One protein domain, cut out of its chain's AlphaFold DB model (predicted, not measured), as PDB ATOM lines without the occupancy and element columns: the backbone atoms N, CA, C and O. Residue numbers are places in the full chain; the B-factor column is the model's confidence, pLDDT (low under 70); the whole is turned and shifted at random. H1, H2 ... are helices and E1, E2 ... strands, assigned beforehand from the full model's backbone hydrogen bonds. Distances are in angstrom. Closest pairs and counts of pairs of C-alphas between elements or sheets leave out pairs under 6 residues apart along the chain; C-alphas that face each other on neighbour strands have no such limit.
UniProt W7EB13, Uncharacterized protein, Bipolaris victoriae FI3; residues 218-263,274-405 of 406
ATOM      1  N   PHE A 218     -14.436 -65.608   9.031       81.81
ATOM      2  CA  PHE A 218     -14.942 -64.803  10.151       81.81
ATOM      3  C   PHE A 218     -13.923 -64.692  11.303       81.81
ATOM      4  O   PHE A 218     -13.835 -63.657  11.973       81.81
ATOM      5  N   THR A 219     -13.127 -65.745  11.530       84.06
ATOM      6  CA  THR A 219     -12.068 -65.769  12.549       84.06
ATOM      7  C   THR A 219     -10.917 -64.868  12.115       84.06
ATOM      8  O   THR A 219     -10.423 -64.063  12.908       84.06
ATOM      9  N   VAL A 220     -10.549 -64.929  10.832       86.06
ATOM     10  CA  VAL A 220      -9.537 -64.049  10.230       86.06
ATOM     11  C   VAL A 220      -9.970 -62.585  10.308       86.06
ATOM     12  O   VAL A 220      -9.199 -61.742  10.762       86.06
ATOM     13  N   GLY A 221     -11.220 -62.286   9.945       86.25
ATOM     14  CA  GLY A 221     -11.793 -60.943  10.010       86.25
ATOM     15  C   GLY A 221     -11.813 -60.378  11.431       86.25
ATOM     16  O   GLY A 221     -11.407 -59.237  11.649       86.25
ATOM     17  N   THR A 222     -12.197 -61.191  12.420       85.00
ATOM     18  CA  THR A 222     -12.188 -60.786  13.837       85.00
ATOM     19  C   THR A 222     -10.771 -60.472  14.321       85.00
ATOM     20  O   THR A 222     -10.547 -59.448  14.971       85.00
ATOM     21  N   ARG A 223      -9.795 -61.314  13.960       86.00
ATOM     22  CA  ARG A 223      -8.382 -61.112  14.300       86.00
ATOM     23  C   ARG A 223      -7.831 -59.825  13.693       86.00
ATOM     24  O   ARG A 223      -7.234 -59.018  14.402       86.00
ATOM     25  N   LEU A 224      -8.061 -59.618  12.398       88.81
ATOM     26  CA  LEU A 224      -7.615 -58.422  11.687       88.81
ATOM     27  C   LEU A 224      -8.260 -57.155  12.245       88.81
ATOM     28  O   LEU A 224      -7.575 -56.150  12.383       88.81
ATOM     29  N   ALA A 225      -9.538 -57.195  12.623       88.56
ATOM     30  CA  ALA A 225     -10.209 -56.052  13.236       88.56
ATOM     31  C   ALA A 225      -9.572 -55.661  14.583       88.56
ATOM     32  O   ALA A 225      -9.324 -54.480  14.834       88.56
ATOM     33  N   PHE A 226      -9.255 -56.643  15.434       88.12
ATOM     34  CA  PHE A 226      -8.555 -56.399  16.698       88.12
ATOM     35  C   PHE A 226      -7.153 -55.818  16.471       88.12
ATOM     36  O   PHE A 226      -6.792 -54.799  17.059       88.12
ATOM     37  N   GLN A 227      -6.383 -56.426  15.569       88.06
ATOM     38  CA  GLN A 227      -5.043 -55.960  15.224       88.06
ATOM     39  C   GLN A 227      -5.062 -54.555  14.610       88.06
ATOM     40  O   GLN A 227      -4.215 -53.736  14.956       88.06
ATOM     41  N   LYS A 228      -6.063 -54.240  13.776       91.62
ATOM     42  CA  LYS A 228      -6.237 -52.915  13.170       91.62
ATOM     43  C   LYS A 228      -6.407 -51.846  14.231       91.62
ATOM     44  O   LYS A 228      -5.728 -50.828  14.189       91.62
ATOM     45  N   LYS A 229      -7.250 -52.108  15.230       91.25
ATOM     46  CA  LYS A 229      -7.466 -51.182  16.346       91.25
ATOM     47  C   LYS A 229      -6.159 -50.830  17.062       91.25
ATOM     48  O   LYS A 229      -5.938 -49.672  17.404       91.25
ATOM     49  N   ILE A 230      -5.292 -51.816  17.280       89.94
ATOM     50  CA  ILE A 230      -4.005 -51.604  17.955       89.94
ATOM     51  C   ILE A 230      -3.002 -50.922  17.020       89.94
ATOM     52  O   ILE A 230      -2.298 -50.008  17.442       89.94
ATOM     53  N   PHE A 231      -2.978 -51.292  15.740       91.31
ATOM     54  CA  PHE A 231      -2.180 -50.601  14.731       91.31
ATOM     55  C   PHE A 231      -2.538 -49.111  14.653       91.31
ATOM     56  O   PHE A 231      -1.652 -48.263  14.719       91.31
ATOM     57  N   ASP A 232      -3.828 -48.780  14.590       91.81
ATOM     58  CA  ASP A 232      -4.309 -47.396  14.541       91.81
ATOM     59  C   ASP A 232      -3.939 -46.621  15.812       91.81
ATOM     60  O   ASP A 232      -3.533 -45.463  15.727       91.81
ATOM     61  N   LEU A 233      -3.979 -47.273  16.980       89.56
ATOM     62  CA  LEU A 233      -3.472 -46.698  18.227       89.56
ATOM     63  C   LEU A 233      -1.962 -46.406  18.155       89.56
ATOM     64  O   LEU A 233      -1.520 -45.355  18.614       89.56
ATOM     65  N   HIS A 234      -1.158 -47.302  17.575       89.94
ATOM     66  CA  HIS A 234       0.283 -47.077  17.408       89.94
ATOM     67  C   HIS A 234       0.559 -45.903  16.457       89.94
ATOM     68  O   HIS A 234       1.437 -45.085  16.730       89.94
ATOM     69  N   VAL A 235      -0.206 -45.797  15.366       90.31
ATOM     70  CA  VAL A 235      -0.113 -44.682  14.410       90.31
ATOM     71  C   VAL A 235      -0.498 -43.360  15.070       90.31
ATOM     72  O   VAL A 235       0.190 -42.357  14.878       90.31
ATOM     73  N   ASP A 236      -1.561 -43.347  15.876       88.06
ATOM     74  CA  ASP A 236      -1.967 -42.158  16.620       88.06
ATOM     75  C   ASP A 236      -0.892 -41.713  17.620       88.06
ATOM     76  O   ASP A 236      -0.511 -40.544  17.640       88.06
ATOM     77  N   ARG A 237      -0.324 -42.644  18.393       83.94
ATOM     78  CA  ARG A 237       0.775 -42.347  19.327       83.94
ATOM     79  C   ARG A 237       2.007 -41.794  18.617       83.94
ATOM     80  O   ARG A 237       2.610 -40.834  19.092       83.94
ATOM     81  N   GLU A 238       2.368 -42.349  17.462       85.62
ATOM     82  CA  GLU A 238       3.456 -41.808  16.649       85.62
ATOM     83  C   GLU A 238       3.140 -40.390  16.143       85.62
ATOM     84  O   GLU A 238       4.009 -39.517  16.176       85.62
ATOM     85  N   ARG A 239       1.900 -40.118  15.720       86.00
ATOM     86  CA  ARG A 239       1.463 -38.763  15.351       86.00
ATOM     87  C   ARG A 239       1.589 -37.794  16.528       86.00
ATOM     88  O   ARG A 239       2.199 -36.738  16.358       86.00
ATOM     89  N   GLN A 240       1.080 -38.159  17.705       81.12
ATOM     90  CA  GLN A 240       1.181 -37.346  18.923       81.12
ATOM     91  C   GLN A 240       2.643 -37.052  19.280       81.12
ATOM     92  O   GLN A 240       2.982 -35.916  19.614       81.12
ATOM     93  N   LEU A 241       3.534 -38.039  19.131       76.88
ATOM     94  CA  LEU A 241       4.966 -37.842  19.325       76.88
ATOM     95  C   LEU A 241       5.553 -36.844  18.324       76.88
ATOM     96  O   LEU A 241       6.310 -35.956  18.713       76.88
ATOM     97  N   ARG A 242       5.223 -36.964  17.032       79.12
ATOM     98  CA  ARG A 242       5.696 -36.015  16.009       79.12
ATOM     99  C   ARG A 242       5.218 -34.597  16.314       79.12
ATOM    100  O   ARG A 242       5.982 -33.654  16.135       79.12
ATOM    101  N   GLU A 243       3.987 -34.430  16.788       78.62
ATOM    102  CA  GLU A 243       3.440 -33.133  17.209       78.62
ATOM    103  C   GLU A 243       4.146 -32.588  18.459       78.62
ATOM    104  O   GLU A 243       4.526 -31.412  18.494       78.62
ATOM    105  N   ALA A 244       4.401 -33.436  19.460       68.62
ATOM    106  CA  ALA A 244       5.186 -33.082  20.642       68.62
ATOM    107  C   ALA A 244       6.621 -32.677  20.260       68.62
ATOM    108  O   ALA A 244       7.127 -31.663  20.728       68.62
ATOM    109  N   THR A 245       7.239 -33.397  19.325       70.00
ATOM    110  CA  THR A 245       8.603 -33.124  18.849       70.00
ATOM    111  C   THR A 245       8.668 -31.826  18.037       70.00
ATOM    112  O   THR A 245       9.546 -30.996  18.261       70.00
ATOM    113  N   LYS A 246       7.705 -31.578  17.140       70.62
ATOM    114  CA  LYS A 246       7.613 -30.325  16.366       70.62
ATOM    115  C   LYS A 246       7.323 -29.111  17.245       70.62
ATOM    116  O   LYS A 246       7.896 -28.053  17.035       70.62
ATOM    117  N   SER A 247       6.448 -29.247  18.240       60.50
ATOM    118  CA  SER A 247       6.228 -28.173  19.217       60.50
ATOM    119  C   SER A 247       7.454 -27.958  20.109       60.50
ATOM    120  O   SER A 247       7.698 -26.829  20.535       60.50
ATOM    121  N   SER A 248       8.269 -29.003  20.306       55.62
ATOM    122  CA  SER A 248       9.536 -28.916  21.030       55.62
ATOM    123  C   SER A 248      10.701 -28.313  20.227       55.62
ATOM    124  O   SER A 248      11.691 -27.918  20.821       55.62
ATOM    125  N   SER A 249      10.606 -28.147  18.900       51.53
ATOM    126  CA  SER A 249      11.698 -27.561  18.094       51.53
ATOM    127  C   SER A 249      11.920 -26.060  18.337       51.53
ATOM    128  O   SER A 249      12.772 -25.446  17.702       51.53
ATOM    129  N   LYS A 250      11.113 -25.454  19.218       51.06
ATOM    130  CA  LYS A 250      11.296 -24.099  19.755       51.06
ATOM    131  C   LYS A 250      12.092 -24.078  21.068       51.06
ATOM    132  O   LYS A 250      12.325 -22.999  21.602       51.06
ATOM    133  N   PHE A 251      12.451 -25.243  21.602       54.03
ATOM    134  CA  PHE A 251      13.251 -25.387  22.809       54.03
ATOM    135  C   PHE A 251      14.727 -25.470  22.424       54.03
ATOM    136  O   PHE A 251      15.085 -26.103  21.430       54.03
ATOM    137  N   ASP A 252      15.568 -24.792  23.197       54.16
ATOM    138  CA  ASP A 252      17.012 -24.795  23.011       54.16
ATOM    139  C   ASP A 252      17.547 -26.223  23.218       54.16
ATOM    140  O   ASP A 252      17.352 -26.830  24.271       54.16
ATOM    141  N   THR A 253      18.188 -26.788  22.194       53.41
ATOM    142  CA  THR A 253      18.752 -28.149  22.209       53.41
ATOM    143  C   THR A 253      19.832 -28.351  23.270       53.41
ATOM    144  O   THR A 253      20.102 -29.496  23.645       53.41
ATOM    145  N   ASP A 254      20.431 -27.266  23.767       52.53
ATOM    146  CA  ASP A 254      21.423 -27.301  24.840       52.53
ATOM    147  C   ASP A 254      20.830 -26.975  26.221       52.53
ATOM    148  O   ASP A 254      21.511 -27.123  27.240       52.53
ATOM    149  N   ALA A 255      19.544 -26.614  26.291       53.38
ATOM    150  CA  ALA A 255      18.865 -26.423  27.560       53.38
ATOM    151  C   ALA A 255      18.575 -27.763  28.252       53.38
ATOM    152  O   ALA A 255      18.178 -28.769  27.657       53.38
ATOM    153  N   GLN A 256      18.795 -27.759  29.562       52.72
ATOM    154  CA  GLN A 256      18.570 -28.890  30.446       52.72
ATOM    155  C   GLN A 256      17.132 -28.859  30.967       52.72
ATOM    156  O   GLN A 256      16.768 -27.953  31.715       52.72
ATOM    157  N   TYR A 257      16.325 -29.860  30.606       54.72
ATOM    158  CA  TYR A 257      14.954 -29.978  31.098       54.72
ATOM    159  C   TYR A 257      14.885 -30.985  32.251       54.72
ATOM    160  O   TYR A 257      15.476 -32.069  32.158       54.72
ATOM    161  N   PRO A 258      14.185 -30.662  33.355       51.22
ATOM    162  CA  PRO A 258      13.902 -31.652  34.381       51.22
ATOM    163  C   PRO A 258      13.002 -32.743  33.800       51.22
ATOM    164  O   PRO A 258      12.045 -32.462  33.082       51.22
ATOM    165  N   LEU A 259      13.270 -33.996  34.162       52.12
ATOM    166  CA  LEU A 259      12.491 -35.164  33.734       52.12
ATOM    167  C   LEU A 259      11.037 -35.193  34.237       52.12
ATOM    168  O   LEU A 259      10.296 -36.109  33.879       52.12
ATOM    169  N   ARG A 260      10.613 -34.230  35.069       47.59
ATOM    170  CA  ARG A 260       9.266 -34.197  35.642       47.59
ATOM    171  C   ARG A 260       8.732 -32.772  35.803       47.59
ATOM    172  O   ARG A 260       9.262 -31.994  36.590       47.59
ATOM    173  N   GLU A 261       7.626 -32.480  35.122       38.72
ATOM    174  CA  GLU A 261       6.662 -31.468  35.556       38.72
ATOM    175  C   GLU A 261       5.753 -32.111  36.611       38.72
ATOM    176  O   GLU A 261       5.079 -33.112  36.355       38.72
ATOM    177  N   GLY A 262       5.723 -31.540  37.817       36.47
ATOM    178  CA  GLY A 262       4.547 -31.681  38.667       36.47
ATOM    179  C   GLY A 262       3.348 -31.066  37.943       36.47
ATOM    180  O   GLY A 262       3.506 -30.106  37.195       36.47
ATOM    181  N   THR A 263       2.159 -31.630  38.142       33.03
ATOM    182  CA  THR A 263       0.878 -31.169  37.588       33.03
ATOM    183  C   THR A 263       0.567 -29.719  37.978       33.03
ATOM    184  O   THR A 263      -0.221 -29.467  38.887       33.03
ATOM    185  N   ALA A 274      12.824 -34.097  41.236       33.31
ATOM    186  CA  ALA A 274      12.224 -35.367  41.593       33.31
ATOM    187  C   ALA A 274      12.904 -36.438  40.741       33.31
ATOM    188  O   ALA A 274      12.614 -36.594  39.554       33.31
ATOM    189  N   THR A 275      13.832 -37.154  41.374       43.25
ATOM    190  CA  THR A 275      14.227 -38.519  41.018       43.25
ATOM    191  C   THR A 275      13.037 -39.283  40.435       43.25
ATOM    192  O   THR A 275      11.912 -39.117  40.923       43.25
ATOM    193  N   PHE A 276      13.266 -40.112  39.405       48.31
ATOM    194  CA  PHE A 276      12.275 -41.097  38.956       48.31
ATOM    195  C   PHE A 276      11.572 -41.679  40.191       48.31
ATOM    196  O   PHE A 276      12.247 -41.987  41.179       48.31
ATOM    197  N   SER A 277      10.243 -41.830  40.163       51.94
ATOM    198  CA  SER A 277       9.620 -42.790  41.080       51.94
ATOM    199  C   SER A 277      10.430 -44.082  40.993       51.94
ATOM    200  O   SER A 277      10.917 -44.400  39.905       51.94
ATOM    201  N   GLU A 278      10.626 -44.785  42.114       59.44
ATOM    202  CA  GLU A 278      11.517 -45.959  42.198       59.44
ATOM    203  C   GLU A 278      11.327 -46.926  41.016       59.44
ATOM    204  O   GLU A 278      12.296 -47.534  40.550       59.44
ATOM    205  N   HIS A 279      10.116 -46.940  40.440       69.06
ATOM    206  CA  HIS A 279       9.803 -47.480  39.125       69.06
ATOM    207  C   HIS A 279       8.992 -46.491  38.264       69.06
ATOM    208  O   HIS A 279       7.968 -45.963  38.703       69.06
ATOM    209  N   SER A 280       9.397 -46.295  37.008       77.00
ATOM    210  CA  SER A 280       8.599 -45.621  35.969       77.00
ATOM    211  C   SER A 280       8.415 -46.543  34.767       77.00
ATOM    212  O   SER A 280       9.374 -47.204  34.363       77.00
ATOM    213  N   LEU A 281       7.209 -46.576  34.191       85.44
ATOM    214  CA  LEU A 281       6.848 -47.455  33.076       85.44
ATOM    215  C   LEU A 281       6.457 -46.660  31.827       85.44
ATOM    216  O   LEU A 281       5.718 -45.679  31.905       85.44
ATOM    217  N   TRP A 282       6.916 -47.130  30.673       89.50
ATOM    218  CA  TRP A 282       6.531 -46.651  29.352       89.50
ATOM    219  C   TRP A 282       6.064 -47.809  28.488       89.50
ATOM    220  O   TRP A 282       6.652 -48.890  28.499       89.50
ATOM    221  N   GLU A 283       5.044 -47.551  27.685       90.50
ATOM    222  CA  GLU A 283       4.605 -48.457  26.636       90.50
ATOM    223  C   GLU A 283       5.263 -48.054  25.316       90.50
ATOM    224  O   GLU A 283       5.037 -46.955  24.811       90.50
ATOM    225  N   LEU A 284       6.094 -48.943  24.773       91.62
ATOM    226  CA  LEU A 284       6.815 -48.772  23.520       91.62
ATOM    227  C   LEU A 284       5.983 -49.285  22.344       91.62
ATOM    228  O   LEU A 284       5.539 -50.433  22.320       91.62
ATOM    229  N   THR A 285       5.827 -48.448  21.325       90.44
ATOM    230  CA  THR A 285       5.055 -48.763  20.120       90.44
ATOM    231  C   THR A 285       5.800 -48.363  18.858       90.44
ATOM    232  O   THR A 285       6.553 -47.390  18.845       90.44
ATOM    233  N   CYS A 286       5.592 -49.113  17.777       88.31
ATOM    234  CA  CYS A 286       6.112 -48.755  16.465       88.31
ATOM    235  C   CYS A 286       5.278 -49.398  15.347       88.31
ATOM    236  O   CYS A 286       5.248 -50.628  15.248       88.31
ATOM    237  N   PRO A 287       4.618 -48.604  14.485       88.12
ATOM    238  CA  PRO A 287       3.912 -49.124  13.315       88.12
ATOM    239  C   PRO A 287       4.814 -49.921  12.365       88.12
ATOM    240  O   PRO A 287       4.376 -50.934  11.831       88.12
ATOM    241  N   MET A 288       6.088 -49.538  12.209       84.69
ATOM    242  CA  MET A 288       7.022 -50.243  11.318       84.69
ATOM    243  C   MET A 288       7.276 -51.695  11.728       84.69
ATOM    244  O   MET A 288       7.520 -52.525  10.859       84.69
ATOM    245  N   LEU A 289       7.177 -52.035  13.021       82.69
ATOM    246  CA  LEU A 289       7.364 -53.418  13.467       82.69
ATOM    247  C   LEU A 289       6.387 -54.376  12.780       82.69
ATOM    248  O   LEU A 289       6.790 -55.473  12.409       82.69
ATOM    249  N   TRP A 290       5.147 -53.949  12.530       85.56
ATOM    250  CA  TRP A 290       4.120 -54.776  11.889       85.56
ATOM    251  C   TRP A 290       4.548 -55.325  10.521       85.56
ATOM    252  O   TRP A 290       4.161 -56.433  10.173       85.56
ATOM    253  N   ARG A 291       5.406 -54.603   9.787       80.62
ATOM    254  CA  ARG A 291       5.963 -55.059   8.504       80.62
ATOM    255  C   ARG A 291       7.000 -56.171   8.657       80.62
ATOM    256  O   ARG A 291       7.162 -57.003   7.782       80.62
ATOM    257  N   HIS A 292       7.751 -56.189   9.751       75.56
ATOM    258  CA  HIS A 292       8.884 -57.110   9.900       75.56
ATOM    259  C   HIS A 292       8.521 -58.436  10.551       75.56
ATOM    260  O   HIS A 292       9.319 -59.368  10.606       75.56
ATOM    261  N   PHE A 293       7.309 -58.506  11.064       69.50
ATOM    262  CA  PHE A 293       6.833 -59.626  11.829       69.50
ATOM    263  C   PHE A 293       6.102 -60.663  10.948       69.50
ATOM    264  O   PHE A 293       5.722 -61.710  11.445       69.50
ATOM    265  N   GLU A 294       6.000 -60.456   9.631       64.12
ATOM    266  CA  GLU A 294       5.302 -61.322   8.661       64.12
ATOM    267  C   GLU A 294       5.460 -62.839   8.918       64.12
ATOM    268  O   GLU A 294       4.494 -63.588   8.869       64.12
ATOM    269  N   SER A 295       6.644 -63.321   9.303       62.28
ATOM    270  CA  SER A 295       6.896 -64.762   9.502       62.28
ATOM    271  C   SER A 295       6.885 -65.251  10.961       62.28
ATOM    272  O   SER A 295       7.284 -66.386  11.221       62.28
ATOM    273  N   GLY A 296       6.457 -64.429  11.916       68.12
ATOM    274  CA  GLY A 296       6.473 -64.759  13.340       68.12
ATOM    275  C   GLY A 296       5.557 -65.931  13.730       68.12
ATOM    276  O   GLY A 296       4.482 -66.117  13.160       68.12
ATOM    277  N   ARG A 297       5.943 -66.729  14.726       68.62
ATOM    278  CA  ARG A 297       5.108 -67.760  15.375       68.62
ATOM    279  C   ARG A 297       4.173 -67.149  16.410       68.62
ATOM    280  O   ARG A 297       3.092 -67.668  16.659       68.62
ATOM    281  N   SER A 298       4.554 -66.014  16.978       68.06
ATOM    282  CA  SER A 298       3.758 -65.266  17.944       68.06
ATOM    283  C   SER A 298       2.437 -64.790  17.332       68.06
ATOM    284  O   SER A 298       1.456 -64.625  18.052       68.06
ATOM    285  N   PHE A 299       2.360 -64.703  15.998       67.94
ATOM    286  CA  PHE A 299       1.111 -64.477  15.271       67.94
ATOM    287  C   PHE A 299       0.067 -65.538  15.446       67.94
ATOM    288  O   PHE A 299      -1.095 -65.227  15.224       67.94
ATOM    289  N   ASP A 300       0.430 -66.764  15.806       66.38
ATOM    290  CA  ASP A 300      -0.561 -67.809  16.002       66.38
ATOM    291  C   ASP A 300      -1.400 -67.514  17.258       66.38
ATOM    292  O   ASP A 300      -2.555 -67.936  17.340       66.38
ATOM    293  N   HIS A 301      -0.921 -66.644  18.156       68.81
ATOM    294  CA  HIS A 301      -1.665 -66.190  19.323       68.81
ATOM    295  C   HIS A 301      -2.718 -65.108  18.961       68.81
ATOM    296  O   HIS A 301      -2.388 -64.105  18.317       68.81
ATOM    297  N   PRO A 302      -4.010 -65.265  19.325       62.25
ATOM    298  CA  PRO A 302      -5.103 -64.391  18.861       62.25
ATOM    299  C   PRO A 302      -4.965 -62.921  19.266       62.25
ATOM    300  O   PRO A 302      -5.389 -62.032  18.533       62.25
ATOM    301  N   GLN A 303      -4.369 -62.677  20.432       67.50
ATOM    302  CA  GLN A 303      -4.224 -61.346  21.030       67.50
ATOM    303  C   GLN A 303      -2.837 -60.734  20.817       67.50
ATOM    304  O   GLN A 303      -2.534 -59.687  21.382       67.50
ATOM    305  N   TRP A 304      -1.967 -61.400  20.057       72.25
ATOM    306  CA  TRP A 304      -0.606 -60.918  19.903       72.25
ATOM    307  C   TRP A 304      -0.551 -59.641  19.069       72.25
ATOM    308  O   TRP A 304      -1.194 -59.535  18.019       72.25
ATOM    309  N   VAL A 305       0.253 -58.696  19.553       77.94
ATOM    310  CA  VAL A 305       0.575 -57.435  18.892       77.94
ATOM    311  C   VAL A 305       2.034 -57.062  19.145       77.94
ATOM    312  O   VAL A 305       2.565 -57.372  20.212       77.94
ATOM    313  N   PRO A 306       2.690 -56.371  18.200       78.38
ATOM    314  CA  PRO A 306       4.055 -55.906  18.375       78.38
ATOM    315  C   PRO A 306       4.081 -54.651  19.257       78.38
ATOM    316  O   PRO A 306       4.077 -53.521  18.763       78.38
ATOM    317  N   ASN A 307       4.098 -54.850  20.572       84.12
ATOM    318  CA  ASN A 307       4.335 -53.809  21.566       84.12
ATOM    319  C   ASN A 307       5.558 -54.145  22.431       84.12
ATOM    320  O   ASN A 307       6.072 -55.266  22.429       84.12
ATOM    321  N   GLY A 308       6.045 -53.141  23.150       88.12
ATOM    322  CA  GLY A 308       7.061 -53.326  24.168       88.12
ATOM    323  C   GLY A 308       6.739 -52.554  25.432       88.12
ATOM    324  O   GLY A 308       5.954 -51.608  25.421       88.12
ATOM    325  N   LEU A 309       7.377 -52.940  26.524       91.56
ATOM    326  CA  LEU A 309       7.371 -52.196  27.772       91.56
ATOM    327  C   LEU A 309       8.798 -51.779  28.087       91.56
ATOM    328  O   LEU A 309       9.733 -52.558  27.918       91.56
ATOM    329  N   MET A 310       8.963 -50.547  28.553       93.25
ATOM    330  CA  MET A 310      10.217 -50.062  29.109       93.25
ATOM    331  C   MET A 310       9.988 -49.643  30.547       93.25
ATOM    332  O   MET A 310       9.108 -48.831  30.826       93.25
ATOM    333  N   ARG A 311      10.815 -50.143  31.460       91.00
ATOM    334  CA  ARG A 311      10.814 -49.727  32.858       91.00
ATOM    335  C   ARG A 311      12.161 -49.137  33.224       91.00
ATOM    336  O   ARG A 311      13.187 -49.778  33.018       91.00
ATOM    337  N   ILE A 312      12.156 -47.958  33.830       87.31
ATOM    338  CA  ILE A 312      13.340 -47.397  34.481       87.31
ATOM    339  C   ILE A 312      13.160 -47.587  35.981       87.31
ATOM    340  O   ILE A 312      12.185 -47.102  36.553       87.31
ATOM    341  N   GLN A 313      14.079 -48.321  36.598       84.50
ATOM    342  CA  GLN A 313      14.122 -48.531  38.041       84.50
ATOM    343  C   GLN A 313      15.328 -47.802  38.618       84.50
ATOM    344  O   GLN A 313      16.434 -47.987  38.113       84.50
ATOM    345  N   THR A 314      15.134 -47.023  39.680       79.75
ATOM    346  CA  THR A 314      16.228 -46.309  40.352       79.75
ATOM    347  C   THR A 314      16.363 -46.769  41.800       79.75
ATOM    348  O   THR A 314      15.416 -46.673  42.567       79.75
ATOM    349  N   VAL A 315      17.547 -47.261  42.174       77.81
ATOM    350  CA  VAL A 315      17.885 -47.737  43.526       77.81
ATOM    351  C   VAL A 315      19.205 -47.098  43.950       77.81
ATOM    352  O   VAL A 315      20.213 -47.275  43.274       77.81
ATOM    353  N   SER A 316      19.234 -46.344  45.052       75.06
ATOM    354  CA  SER A 316      20.476 -45.766  45.611       75.06
ATOM    355  C   SER A 316      21.344 -45.013  44.577       75.06
ATOM    356  O   SER A 316      22.548 -45.258  44.454       75.06
ATOM    357  N   ASN A 317      20.727 -44.116  43.794       71.31
ATOM    358  CA  ASN A 317      21.354 -43.348  42.699       71.31
ATOM    359  C   ASN A 317      21.913 -44.203  41.541       71.31
ATOM    360  O   ASN A 317      22.745 -43.747  40.758       71.31
ATOM    361  N   ALA A 318      21.491 -45.462  41.441       78.38
ATOM    362  CA  ALA A 318      21.729 -46.356  40.315       78.38
ATOM    363  C   ALA A 318      20.436 -46.509  39.524       78.38
ATOM    364  O   ALA A 318      19.426 -46.880  40.116       78.38
ATOM    365  N   SER A 319      20.460 -46.302  38.212       85.25
ATOM    366  CA  SER A 319      19.311 -46.616  37.366       85.25
ATOM    367  C   SER A 319      19.560 -47.888  36.560       85.25
ATOM    368  O   SER A 319      20.689 -48.192  36.169       85.25
ATOM    369  N   TYR A 320      18.489 -48.628  36.307       89.38
ATOM    370  CA  TYR A 320      18.444 -49.798  35.441       89.38
ATOM    371  C   TYR A 320      17.297 -49.609  34.459       89.38
ATOM    372  O   TYR A 320      16.193 -49.242  34.865       89.38
ATOM    373  N   VAL A 321      17.548 -49.873  33.180       92.00
ATOM    374  CA  VAL A 321      16.502 -49.883  32.156       92.00
ATOM    375  C   VAL A 321      16.190 -51.325  31.815       92.00
ATOM    376  O   VAL A 321      17.084 -52.089  31.451       92.00
ATOM    377  N   PHE A 322      14.921 -51.680  31.940       93.94
ATOM    378  CA  PHE A 322      14.374 -52.966  31.551       93.94
ATOM    379  C   PHE A 322      13.513 -52.782  30.312       93.94
ATOM    380  O   PHE A 322      12.733 -51.834  30.244       93.94
ATOM    381  N   PHE A 323      13.631 -53.704  29.365       93.75
ATOM    382  CA  PHE A 323      12.753 -53.783  28.209       93.75
ATOM    383  C   PHE A 323      12.102 -55.152  28.144       93.75
ATOM    384  O   PHE A 323      12.777 -56.158  28.361       93.75
ATOM    385  N   GLU A 324      10.833 -55.188  27.768       90.81
ATOM    386  CA  GLU A 324      10.098 -56.410  27.465       90.81
ATOM    387  C   GLU A 324       9.462 -56.279  26.085       90.81
ATOM    388  O   GLU A 324       8.781 -55.298  25.802       90.81
ATOM    389  N   PHE A 325       9.695 -57.265  25.223       85.81
ATOM    390  CA  PHE A 325       9.095 -57.379  23.896       85.81
ATOM    391  C   PHE A 325       8.615 -58.818  23.712       85.81
ATOM    392  O   PHE A 325       9.410 -59.716  23.419       85.81
ATOM    393  N   GLY A 326       7.322 -59.057  23.932       80.19
ATOM    394  CA  GLY A 326       6.766 -60.411  23.947       80.19
ATOM    395  C   GLY A 326       7.491 -61.306  24.958       80.19
ATOM    396  O   GLY A 326       7.501 -61.031  26.151       80.19
ATOM    397  N   THR A 327       8.129 -62.377  24.483       77.19
ATOM    398  CA  THR A 327       8.871 -63.333  25.329       77.19
ATOM    399  C   THR A 327      10.314 -62.920  25.620       77.19
ATOM    400  O   THR A 327      11.036 -63.642  26.313       77.19
ATOM    401  N   ARG A 328      10.768 -61.781  25.080       82.38
ATOM    402  CA  ARG A 328      12.138 -61.298  25.232       82.38
ATOM    403  C   ARG A 328      12.230 -60.200  26.264       82.38
ATOM    404  O   ARG A 328      11.448 -59.257  26.247       82.38
ATOM    405  N   SER A 329      13.253 -60.289  27.102       90.81
ATOM    406  CA  SER A 329      13.539 -59.281  28.108       90.81
ATOM    407  C   SER A 329      14.999 -58.859  28.055       90.81
ATOM    408  O   SER A 329      15.902 -59.651  27.763       90.81
ATOM    409  N   PHE A 330      15.233 -57.588  28.354       94.19
ATOM    410  CA  PHE A 330      16.549 -56.968  28.336       94.19
ATOM    411  C   PHE A 330      16.728 -56.125  29.578       94.19
ATOM    412  O   PHE A 330      15.786 -55.479  30.026       94.19
ATOM    413  N   SER A 331      17.949 -56.080  30.090       96.06
ATOM    414  CA  SER A 331      18.309 -55.163  31.165       96.06
ATOM    415  C   SER A 331      19.664 -54.532  30.914       96.06
ATOM    416  O   SER A 331      20.587 -55.167  30.399       96.06
ATOM    417  N   THR A 332      19.790 -53.261  31.268       95.50
ATOM    418  CA  THR A 332      21.097 -52.613  31.358       95.50
ATOM    419  C   THR A 332      21.818 -53.066  32.622       95.50
ATOM    420  O   THR A 332      21.204 -53.484  33.604       95.50
ATOM    421  N   ASN A 333      23.138 -52.894  32.638       91.00
ATOM    422  CA  ASN A 333      23.859 -52.793  33.905       91.00
ATOM    423  C   ASN A 333      23.457 -51.496  34.634       91.00
ATOM    424  O   ASN A 333      22.635 -50.718  34.142       91.00
ATOM    425  N   ARG A 334      24.051 -51.251  35.806       88.75
ATOM    426  CA  ARG A 334      23.912 -49.973  36.510       88.75
ATOM    427  C   ARG A 334      24.338 -48.829  35.588       88.75
ATOM    428  O   ARG A 334      25.492 -48.782  35.168       88.75
ATOM    429  N   ILE A 335      23.414 -47.916  35.312       86.25
ATOM    430  CA  ILE A 335      23.656 -46.695  34.546       86.25
ATOM    431  C   ILE A 335      23.341 -45.466  35.399       86.25
ATOM    432  O   ILE A 335      22.557 -45.525  36.348       86.25
ATOM    433  N   SER A 336      23.955 -44.342  35.051       77.00
ATOM    434  CA  SER A 336      23.583 -43.027  35.567       77.00
ATOM    435  C   SER A 336      22.674 -42.347  34.551       77.00
ATOM    436  O   SER A 336      23.136 -41.988  33.466       77.00
ATOM    437  N   ILE A 337      21.397 -42.167  34.887       71.31
ATOM    438  CA  ILE A 337      20.511 -41.320  34.085       71.31
ATOM    439  C   ILE A 337      20.630 -39.892  34.627       71.31
ATOM    440  O   ILE A 337      20.449 -39.697  35.832       71.31
ATOM    441  N   PRO A 338      20.970 -38.902  33.785       62.84
ATOM    442  CA  PRO A 338      21.047 -37.509  34.205       62.84
ATOM    443  C   PRO A 338      19.733 -37.034  34.845       62.84
ATOM    444  O   PRO A 338      18.654 -37.365  34.363       62.84
ATOM    445  N   ALA A 339      19.817 -36.235  35.915       57.38
ATOM    446  CA  ALA A 339      18.639 -35.626  36.549       57.38
ATOM    447  C   ALA A 339      17.941 -34.602  35.633       57.38
ATOM    448  O   ALA A 339      16.742 -34.349  35.753       57.38
ATOM    449  N   THR A 340      18.709 -34.036  34.705       57.31
ATOM    450  CA  THR A 340      18.248 -33.183  33.621       57.31
ATOM    451  C   THR A 340      18.645 -33.816  32.301       57.31
ATOM    452  O   THR A 340      19.798 -34.193  32.097       57.31
ATOM    453  N   VAL A 341      17.694 -33.951  31.391       55.62
ATOM    454  CA  VAL A 341      17.938 -34.506  30.058       55.62
ATOM    455  C   VAL A 341      17.685 -33.414  29.044       55.62
ATOM    456  O   VAL A 341      16.689 -32.694  29.100       55.62
ATOM    457  N   ASN A 342      18.637 -33.264  28.134       58.78
ATOM    458  CA  ASN A 342      18.374 -32.611  26.866       58.78
ATOM    459  C   ASN A 342      17.764 -33.644  25.908       58.78
ATOM    460  O   ASN A 342      17.654 -34.832  26.215       58.78
ATOM    461  N   THR A 343      17.401 -33.202  24.713       61.34
ATOM    462  CA  THR A 343      16.890 -34.079  23.650       61.34
ATOM    463  C   THR A 343      17.965 -34.994  23.041       61.34
ATOM    464  O   THR A 343      17.670 -35.708  22.079       61.34
ATOM    465  N   ARG A 344      19.211 -35.002  23.554       69.94
ATOM    466  CA  ARG A 344      20.268 -35.872  23.021       69.94
ATOM    467  C   ARG A 344      20.028 -37.318  23.435       69.94
ATOM    468  O   ARG A 344      19.632 -37.625  24.557       69.94
ATOM    469  N   ALA A 345      20.338 -38.207  22.502       81.81
ATOM    470  CA  ALA A 345      20.251 -39.638  22.703       81.81
ATOM    471  C   ALA A 345      21.334 -40.141  23.667       81.81
ATOM    472  O   ALA A 345      22.526 -39.892  23.475       81.81
ATOM    473  N   LEU A 346      20.919 -40.902  24.677       86.62
ATOM    474  CA  LEU A 346      21.792 -41.711  25.518       86.62
ATOM    475  C   LEU A 346      22.057 -43.040  24.815       86.62
ATOM    476  O   LEU A 346      21.134 -43.825  24.608       86.62
ATOM    477  N   VAL A 347      23.315 -43.311  24.474       91.31
ATOM    478  CA  VAL A 347      23.723 -44.609  23.927       91.31
ATOM    479  C   VAL A 347      24.034 -45.549  25.085       91.31
ATOM    480  O   VAL A 347      24.925 -45.286  25.890       91.31
ATOM    481  N   LEU A 348      23.288 -46.643  25.180       92.62
ATOM    482  CA  LEU A 348      23.339 -47.583  26.293       92.62
ATOM    483  C   LEU A 348      23.466 -49.018  25.778       92.62
ATOM    484  O   LEU A 348      23.115 -49.325  24.640       92.62
ATOM    485  N   SER A 349      23.948 -49.916  26.637       94.94
ATOM    486  CA  SER A 349      24.004 -51.350  26.352       94.94
ATOM    487  C   SER A 349      23.044 -52.125  27.247       94.94
ATOM    488  O   SER A 349      23.076 -51.952  28.470       94.94
ATOM    489  N   ALA A 350      22.256 -53.028  26.668       95.44
ATOM    490  CA  ALA A 350      21.414 -53.964  27.408       95.44
ATOM    491  C   ALA A 350      21.774 -55.415  27.081       95.44
ATOM    492  O   ALA A 350      22.167 -55.742  25.962       95.44
ATOM    493  N   ARG A 351      21.614 -56.300  28.063       95.50
ATOM    494  CA  ARG A 351      21.801 -57.741  27.918       95.50
ATOM    495  C   ARG A 351      20.449 -58.420  27.773       95.50
ATOM    496  O   ARG A 351      19.581 -58.261  28.625       95.50
ATOM    497  N   CYS A 352      20.292 -59.214  26.722       92.00
ATOM    498  CA  CYS A 352      19.143 -60.094  26.543       92.00
ATOM    499  C   CYS A 352      19.196 -61.234  27.571       92.00
ATOM    500  O   CYS A 352      20.208 -61.937  27.666       92.00
ATOM    501  N   HIS A 353      18.124 -61.459  28.330       89.69
ATOM    502  CA  HIS A 353      18.096 -62.516  29.346       89.69
ATOM    503  C   HIS A 353      18.074 -63.920  28.729       89.69
ATOM    504  O   HIS A 353      18.688 -64.836  29.275       89.69
ATOM    505  N   GLN A 354      17.427 -64.066  27.571       86.06
ATOM    506  CA  GLN A 354      17.229 -65.335  26.874       86.06
ATOM    507  C   GLN A 354      18.501 -65.780  26.142       86.06
ATOM    508  O   GLN A 354      18.916 -66.926  26.262       86.06
ATOM    509  N   THR A 355      19.152 -64.873  25.408       85.12
ATOM    510  CA  THR A 355      20.311 -65.214  24.558       85.12
ATOM    511  C   THR A 355      21.652 -64.850  25.173       85.12
ATOM    512  O   THR A 355      22.693 -65.208  24.634       85.12
ATOM    513  N   ARG A 356      21.644 -64.083  26.270       88.75
ATOM    514  CA  ARG A 356      22.830 -63.466  26.883       88.75
ATOM    515  C   ARG A 356      23.584 -62.482  25.987       88.75
ATOM    516  O   ARG A 356      24.574 -61.932  26.465       88.75
ATOM    517  N   ALA A 357      23.110 -62.227  24.765       87.44
ATOM    518  CA  ALA A 357      23.704 -61.272  23.841       87.44
ATOM    519  C   ALA A 357      23.566 -59.843  24.377       87.44
ATOM    520  O   ALA A 357      22.518 -59.471  24.917       87.44
ATOM    521  N   SER A 358      24.620 -59.049  24.205       91.50
ATOM    522  CA  SER A 358      24.589 -57.612  24.463       91.50
ATOM    523  C   SER A 358      24.185 -56.873  23.199       91.50
ATOM    524  O   SER A 358      24.649 -57.193  22.106       91.50
ATOM    525  N   ILE A 359      23.332 -55.875  23.363       92.00
ATOM    526  CA  ILE A 359      22.864 -54.999  22.295       92.00
ATOM    527  C   ILE A 359      23.089 -53.549  22.701       92.00
ATOM    528  O   ILE A 359      23.055 -53.223  23.889       92.00
ATOM    529  N   TYR A 360      23.282 -52.683  21.714       93.19
ATOM    530  CA  TYR A 360      23.305 -51.240  21.915       93.19
ATOM    531  C   TYR A 360      21.962 -50.646  21.506       93.19
ATOM    532  O   TYR A 360      21.355 -51.099  20.534       93.19
ATOM    533  N   PHE A 361      21.500 -49.654  22.255       93.38
ATOM    534  CA  PHE A 361      20.286 -48.906  21.962       93.38
ATOM    535  C   PHE A 361      20.488 -47.427  22.285       93.38
ATOM    536  O   PHE A 361      21.343 -47.064  23.095       93.38
ATOM    537  N   GLU A 362      19.689 -46.581  21.648       92.94
ATOM    538  CA  GLU A 362      19.646 -45.145  21.916       92.94
ATOM    539  C   GLU A 362      18.357 -44.817  22.666       92.94
ATOM    540  O   GLU A 362      17.293 -45.295  22.277       92.94
ATOM    541  N   LEU A 363      18.442 -44.013  23.723       89.94
ATOM    542  CA  LEU A 363      17.304 -43.541  24.508       89.94
ATOM    543  C   LEU A 363      17.313 -42.014  24.560       89.94
ATOM    544  O   LEU A 363      18.221 -41.422  25.140       89.94
ATOM    545  N   SER A 364      16.279 -41.386  24.016       85.19
ATOM    546  CA  SER A 364      16.069 -39.939  24.094       85.19
ATOM    547  C   SER A 364      14.808 -39.647  24.891       85.19
ATOM    548  O   SER A 364      13.751 -40.229  24.640       85.19
ATOM    549  N   PHE A 365      14.899 -38.718  25.837       78.81
ATOM    550  CA  PHE A 365      13.730 -38.202  26.537       78.81
ATOM    551  C   PHE A 365      13.179 -37.002  25.778       78.81
ATOM    552  O   PHE A 365      13.925 -36.125  25.341       78.81
ATOM    553  N   LEU A 366      11.865 -36.986  25.598       73.31
ATOM    554  CA  LEU A 366      11.156 -35.976  24.828       73.31
ATOM    555  C   LEU A 366      10.150 -35.254  25.732       73.31
ATOM    556  O   LEU A 366       9.801 -35.719  26.819       73.31
ATOM    557  N   ALA A 367       9.680 -34.091  25.283       67.38
ATOM    558  CA  ALA A 367       8.679 -33.317  26.012       67.38
ATOM    559  C   ALA A 367       7.386 -34.125  26.235       67.38
ATOM    560  O   ALA A 367       7.094 -35.066  25.498       67.38
ATOM    561  N   ARG A 368       6.569 -33.710  27.215       67.50
ATOM    562  CA  ARG A 368       5.235 -34.288  27.494       67.50
ATOM    563  C   ARG A 368       5.253 -35.789  27.827       67.50
ATOM    564  O   ARG A 368       4.337 -36.514  27.453       67.50
ATOM    565  N   ASN A 369       6.270 -36.241  28.562       71.88
ATOM    566  CA  ASN A 369       6.418 -37.623  29.042       71.88
ATOM    567  C   ASN A 369       6.610 -38.681  27.939       71.88
ATOM    568  O   ASN A 369       6.360 -39.869  28.168       71.88
ATOM    569  N   PHE A 370       7.064 -38.273  26.756       77.94
ATOM    570  CA  PHE A 370       7.429 -39.210  25.704       77.94
ATOM    571  C   PHE A 370       8.901 -39.608  25.801       77.94
ATOM    572  O   PHE A 370       9.757 -38.842  26.246       77.94
ATOM    573  N   VAL A 371       9.198 -40.813  25.336       85.69
ATOM    574  CA  VAL A 371      10.567 -41.278  25.109       85.69
ATOM    575  C   VAL A 371      10.679 -41.843  23.708       85.69
ATOM    576  O   VAL A 371       9.719 -42.367  23.144       85.69
ATOM    577  N   GLU A 372      11.870 -41.753  23.150       88.06
ATOM    578  CA  GLU A 372      12.224 -42.378  21.891       88.06
ATOM    579  C   GLU A 372      13.338 -43.383  22.142       88.06
ATOM    580  O   GLU A 372      14.350 -43.056  22.758       88.06
ATOM    581  N   VAL A 373      13.138 -44.611  21.672       91.38
ATOM    582  CA  VAL A 373      14.108 -45.695  21.824       91.38
ATOM    583  C   VAL A 373      14.474 -46.216  20.446       91.38
ATOM    584  O   VAL A 373      13.613 -46.735  19.737       91.38
ATOM    585  N   ARG A 374      15.743 -46.120  20.046       92.12
ATOM    586  CA  ARG A 374      16.226 -46.792  18.832       92.12
ATOM    587  C   ARG A 374      16.836 -48.119  19.222       92.12
ATOM    588  O   ARG A 374      17.820 -48.163  19.957       92.12
ATOM    589  N   PHE A 375      16.239 -49.196  18.736       90.88
ATOM    590  CA  PHE A 375      16.536 -50.547  19.186       90.88
ATOM    591  C   PHE A 375      16.785 -51.466  17.982       90.88
ATOM    592  O   PHE A 375      16.050 -51.365  16.998       90.88
ATOM    593  N   PRO A 376      17.783 -52.366  18.001       88.69
ATOM    594  CA  PRO A 376      18.029 -53.274  16.883       88.69
ATOM    595  C   PRO A 376      16.824 -54.189  16.644       88.69
ATOM    596  O   PRO A 376      16.426 -54.937  17.536       88.69
ATOM    597  N   ILE A 377      16.244 -54.163  15.442       83.50
ATOM    598  CA  ILE A 377      15.028 -54.939  15.168       83.50
ATOM    599  C   ILE A 377      15.286 -56.450  15.185       83.50
ATOM    600  O   ILE A 377      14.460 -57.215  15.676       83.50
ATOM    601  N   THR A 378      16.475 -56.886  14.761       81.44
ATOM    602  CA  THR A 378      16.939 -58.275  14.913       81.44
ATOM    603  C   THR A 378      16.857 -58.720  16.368       81.44
ATOM    604  O   THR A 378      16.372 -59.808  16.669       81.44
ATOM    605  N   ALA A 379      17.235 -57.842  17.297       82.81
ATOM    606  CA  ALA A 379      17.120 -58.100  18.715       82.81
ATOM    607  C   ALA A 379      15.672 -58.101  19.212       82.81
ATOM    608  O   ALA A 379      15.458 -58.525  20.325       82.81
ATOM    609  N   ILE A 380      14.660 -57.701  18.458       80.56
ATOM    610  CA  ILE A 380      13.261 -57.890  18.873       80.56
ATOM    611  C   ILE A 380      12.735 -59.216  18.303       80.56
ATOM    612  O   ILE A 380      12.094 -59.987  19.012       80.56
ATOM    613  N   LEU A 381      13.100 -59.535  17.056       76.38
ATOM    614  CA  LEU A 381      12.453 -60.574  16.243       76.38
ATOM    615  C   LEU A 381      13.104 -61.964  16.274       76.38
ATOM    616  O   LEU A 381      12.433 -62.945  15.979       76.38
ATOM    617  N   GLN A 382      14.389 -62.081  16.629       67.62
ATOM    618  CA  GLN A 382      15.217 -63.283  16.380       67.62
ATOM    619  C   GLN A 382      14.647 -64.641  16.848       67.62
ATOM    620  O   GLN A 382      15.058 -65.670  16.325       67.62
ATOM    621  N   PHE A 383      13.730 -64.676  17.820       60.84
ATOM    622  CA  PHE A 383      13.144 -65.922  18.341       60.84
ATOM    623  C   PHE A 383      11.687 -66.145  17.955       60.84
ATOM    624  O   PHE A 383      11.101 -67.151  18.346       60.84
ATOM    625  N   ASP A 384      11.119 -65.270  17.130       59.06
ATOM    626  CA  ASP A 384       9.762 -65.455  16.642       59.06
ATOM    627  C   ASP A 384       9.676 -66.507  15.517       59.06
ATOM    628  O   ASP A 384       8.652 -66.667  14.871       59.06
ATOM    629  N   GLY A 385      10.753 -67.255  15.247       55.84
ATOM    630  CA  GLY A 385      10.776 -68.301  14.219       55.84
ATOM    631  C   GLY A 385      10.635 -67.781  12.783       55.84
ATOM    632  O   GLY A 385      10.383 -68.582  11.886       55.84
ATOM    633  N   SER A 386      10.794 -66.472  12.561       52.41
ATOM    634  CA  SER A 386      10.726 -65.851  11.240       52.41
ATOM    635  C   SER A 386      11.946 -66.218  10.388       52.41
ATOM    636  O   SER A 386      13.079 -65.983  10.802       52.41
ATOM    637  N   CYS A 387      11.711 -66.757   9.187       39.53
ATOM    638  CA  CYS A 387      12.751 -67.185   8.240       39.53
ATOM    639  C   CYS A 387      13.390 -66.025   7.446       39.53
ATOM    640  O   CYS A 387      14.382 -66.228   6.751       39.53
ATOM    641  N   MET A 388      12.852 -64.807   7.550       53.97
ATOM    642  CA  MET A 388      13.479 -63.613   6.985       53.97
ATOM    643  C   MET A 388      14.542 -63.106   7.958       53.97
ATOM    644  O   MET A 388      14.219 -62.773   9.100       53.97
ATOM    645  N   THR A 389      15.801 -63.032   7.519       54.38
ATOM    646  CA  THR A 389      16.849 -62.280   8.222       54.38
ATOM    647  C   THR A 389      16.328 -60.867   8.461       54.38
ATOM    648  O   THR A 389      16.128 -60.132   7.491       54.38
ATOM    649  N   PRO A 390      16.060 -60.467   9.717       56.38
ATOM    650  CA  PRO A 390      15.566 -59.129   9.965       56.38
ATOM    651  C   PRO A 390      16.631 -58.142   9.499       56.38
ATOM    652  O   PRO A 390      17.824 -58.382   9.692       56.38
ATOM    653  N   SER A 391      16.196 -57.036   8.898       58.72
ATOM    654  CA  SER A 391      17.078 -55.913   8.584       58.72
ATOM    655  C   SER A 391      17.979 -55.612   9.786       58.72
ATOM    656  O   SER A 391      17.508 -55.574  10.919       58.72
ATOM    657  N   THR A 392      19.276 -55.393   9.579       62.88
ATOM    658  CA  THR A 392      20.191 -55.002  10.669       62.88
ATOM    659  C   THR A 392      19.905 -53.592  11.196       62.88
ATOM    660  O   THR A 392      20.507 -53.165  12.182       62.88
ATOM    661  N   LYS A 393      18.975 -52.861  10.565       71.25
ATOM    662  CA  LYS A 393      18.594 -51.500  10.934       71.25
ATOM    663  C   LYS A 393      17.897 -51.456  12.297       71.25
ATOM    664  O   LYS A 393      17.058 -52.291  12.636       71.25
ATOM    665  N   ALA A 394      18.226 -50.434  13.083       82.19
ATOM    666  CA  ALA A 394      17.503 -50.131  14.309       82.19
ATOM    667  C   ALA A 394      16.110 -49.575  13.985       82.19
ATOM    668  O   ALA A 394      15.960 -48.710  13.122       82.19
ATOM    669  N   VAL A 395      15.099 -50.048  14.708       86.12
ATOM    670  CA  VAL A 395      13.745 -49.501  14.671       86.12
ATOM    671  C   VAL A 395      13.613 -48.388  15.703       86.12
ATOM    672  O   VAL A 395      14.161 -48.472  16.802       86.12
ATOM    673  N   LYS A 396      12.874 -47.338  15.347       89.38
ATOM    674  CA  LYS A 396      12.510 -46.246  16.247       89.38
ATOM    675  C   LYS A 396      11.192 -46.578  16.946       89.38
ATOM    676  O   LYS A 396      10.149 -46.676  16.302       89.38
ATOM    677  N   LEU A 397      11.265 -46.782  18.254       89.25
ATOM    678  CA  LEU A 397      10.142 -47.078  19.132       89.25
ATOM    679  C   LEU A 397       9.737 -45.810  19.879       89.25
ATOM    680  O   LEU A 397      10.577 -45.108  20.442       89.25
ATOM    681  N   ASN A 398       8.436 -45.564  19.925       88.50
ATOM    682  CA  ASN A 398       7.846 -44.421  20.602       88.50
ATOM    683  C   ASN A 398       7.269 -44.894  21.932       88.50
ATOM    684  O   ASN A 398       6.370 -45.738  21.946       88.50
ATOM    685  N   GLY A 399       7.798 -44.370  23.032       86.75
ATOM    686  CA  GLY A 399       7.360 -44.693  24.378       86.75
ATOM    687  C   GLY A 399       6.432 -43.637  24.955       86.75
ATOM    688  O   GLY A 399       6.779 -42.455  24.993       86.75
ATOM    689  N   VAL A 400       5.275 -44.071  25.444       84.62
ATOM    690  CA  VAL A 400       4.315 -43.228  26.172       84.62
ATOM    691  C   VAL A 400       4.370 -43.590  27.646       84.62
ATOM    692  O   VAL A 400       4.280 -44.768  27.987       84.62
ATOM    693  N   TRP A 401       4.546 -42.601  28.523       82.25
ATOM    694  CA  TRP A 401       4.580 -42.846  29.964       82.25
ATOM    695  C   TRP A 401       3.226 -43.346  30.474       82.25
ATOM    696  O   TRP A 401       2.192 -42.727  30.230       82.25
ATOM    697  N   MET A 402       3.257 -44.456  31.207       78.44
ATOM    698  CA  MET A 402       2.074 -45.132  31.743       78.44
ATOM    699  C   MET A 402       1.842 -44.844  33.228       78.44
ATOM    700  O   MET A 402       0.776 -45.158  33.749       78.44
ATOM    701  N   GLY A 403       2.822 -44.251  33.911       69.12
ATOM    702  CA  GLY A 403       2.756 -43.982  35.344       69.12
ATOM    703  C   GLY A 403       3.904 -44.609  36.143       69.12
ATOM    704  O   GLY A 403       4.784 -45.273  35.578       69.12
ATOM    705  N   PRO A 404       3.924 -44.371  37.466       72.38
ATOM    706  CA  PRO A 404       4.754 -45.135  38.385       72.38
ATOM    707  C   PRO A 404       4.229 -46.573  38.516       72.38
ATOM    708  O   PRO A 404       3.032 -46.816  38.377       72.38
ATOM    709  N   VAL A 405       5.123 -47.515  38.814       64.50
ATOM    710  CA  VAL A 405       4.747 -48.886  39.199       64.50
ATOM    711  C   VAL A 405       5.027 -49.028  40.690       64.50
ATOM    712  O   VAL A 405       6.128 -48.691  41.125       64.50
TER     713      VAL A 405
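What this domain is: This is residues 218 to 263 and 274 to 405 of the 406 residues of an uncharacterized protein of Bipolaris victoriae FI3 (UniProt W7EB13). Eight strands form a closed barrel, and the long helix H1 runs across its outside, over E7 and, only just, over E1 and E8. Two short helices, H2 and H3, sit near one end of the barrel. The printed part has 178 residues, with three named helices and eight named strands in the order H1 E1 H2 E2 E3 E4 E5 E6 E7 H3 E8; round the ring run E1 to E8 in order and back to E1, each neighbour pair antiparallel. The class is mixed, helices and strands; the whole is compact, with a radius of gyration of the C-alphas of 16.9 A and spans of 51 by 36 by 29 A.

How they stand to each other: E8, residues 394 to 404, is the antiparallel neighbour of E1, residues 279 to 285, with N 285 and O 398 within hydrogen-bond range at 2.8 A. E8 bends by 52 degrees at residue 401. On the other side of E1 lies E2, residues 307 to 315, with N 282 and O 310 at 2.8 A. From E2 a meander, each strand the antiparallel neighbour of the one before, runs through E3 (318 to 325), E4 (328 to 332), E5 (346 to 352), E6 (358 to 365) and E7 (370 to 376). Its successive pairs are hairpins, with N 311 and O 322 at 2.8 A, N 323 and O 330 at 2.9 A, N 331 and O 351 at 3.1 A, N 348 and O 361 at 2.9 A, and N 364 and O 372 at 2.8 A. E7 and E8 are antiparallel, with N 373 and O 397 at 2.9 A. H1, residues 218 to 248, is on the barrel, outside it, at a height of 9.8 A over the sheet. On the local plane its line and that of E7 stand at 63 degrees, only just across the strands. The closest C-alphas of H1 and E1 are those of His 234 and Thr 285, 5.7 A apart. H3, residues 378 to 381, is on the barrel, outside it, over none of the strands; its Ile 380 and Phe 325 of E3 have the closest C-alphas of that pair, 6.5 A. H2, residues 289 to 292, is only just on the barrel, with 5 pairs of C-alphas within 10 A; H1 and H2 are only just apart, closest 8.1 A. In H1 every O i to N i+4 pair is within hydrogen-bond range; H2 and H3 are too short for such a pair.

Where its parts are: H1 begins at C-alpha 218 (-14.942, -64.803, 10.151) and measures 44.8 A from first to last C-alpha. E8 measures 27.7 A, ending at C-alpha 404 (4.754, -45.135, 38.385), E2 26.5 A and E3 23.5 A.

The domain as a whole: The C-alphas farthest apart, of Phe 218 and Asp 254, are 54.3 A apart. Residues 264 to 273 are not printed; C-alphas 263 and 274 are 12.7 A apart across the cut. The links H2 to E2, E4 to E5 and H3 to E8 are long. The mean pLDDT of the printed part is 76.5; 57 residues are under 70, among them 247 to 263, 293 to 303 and 382 to 392.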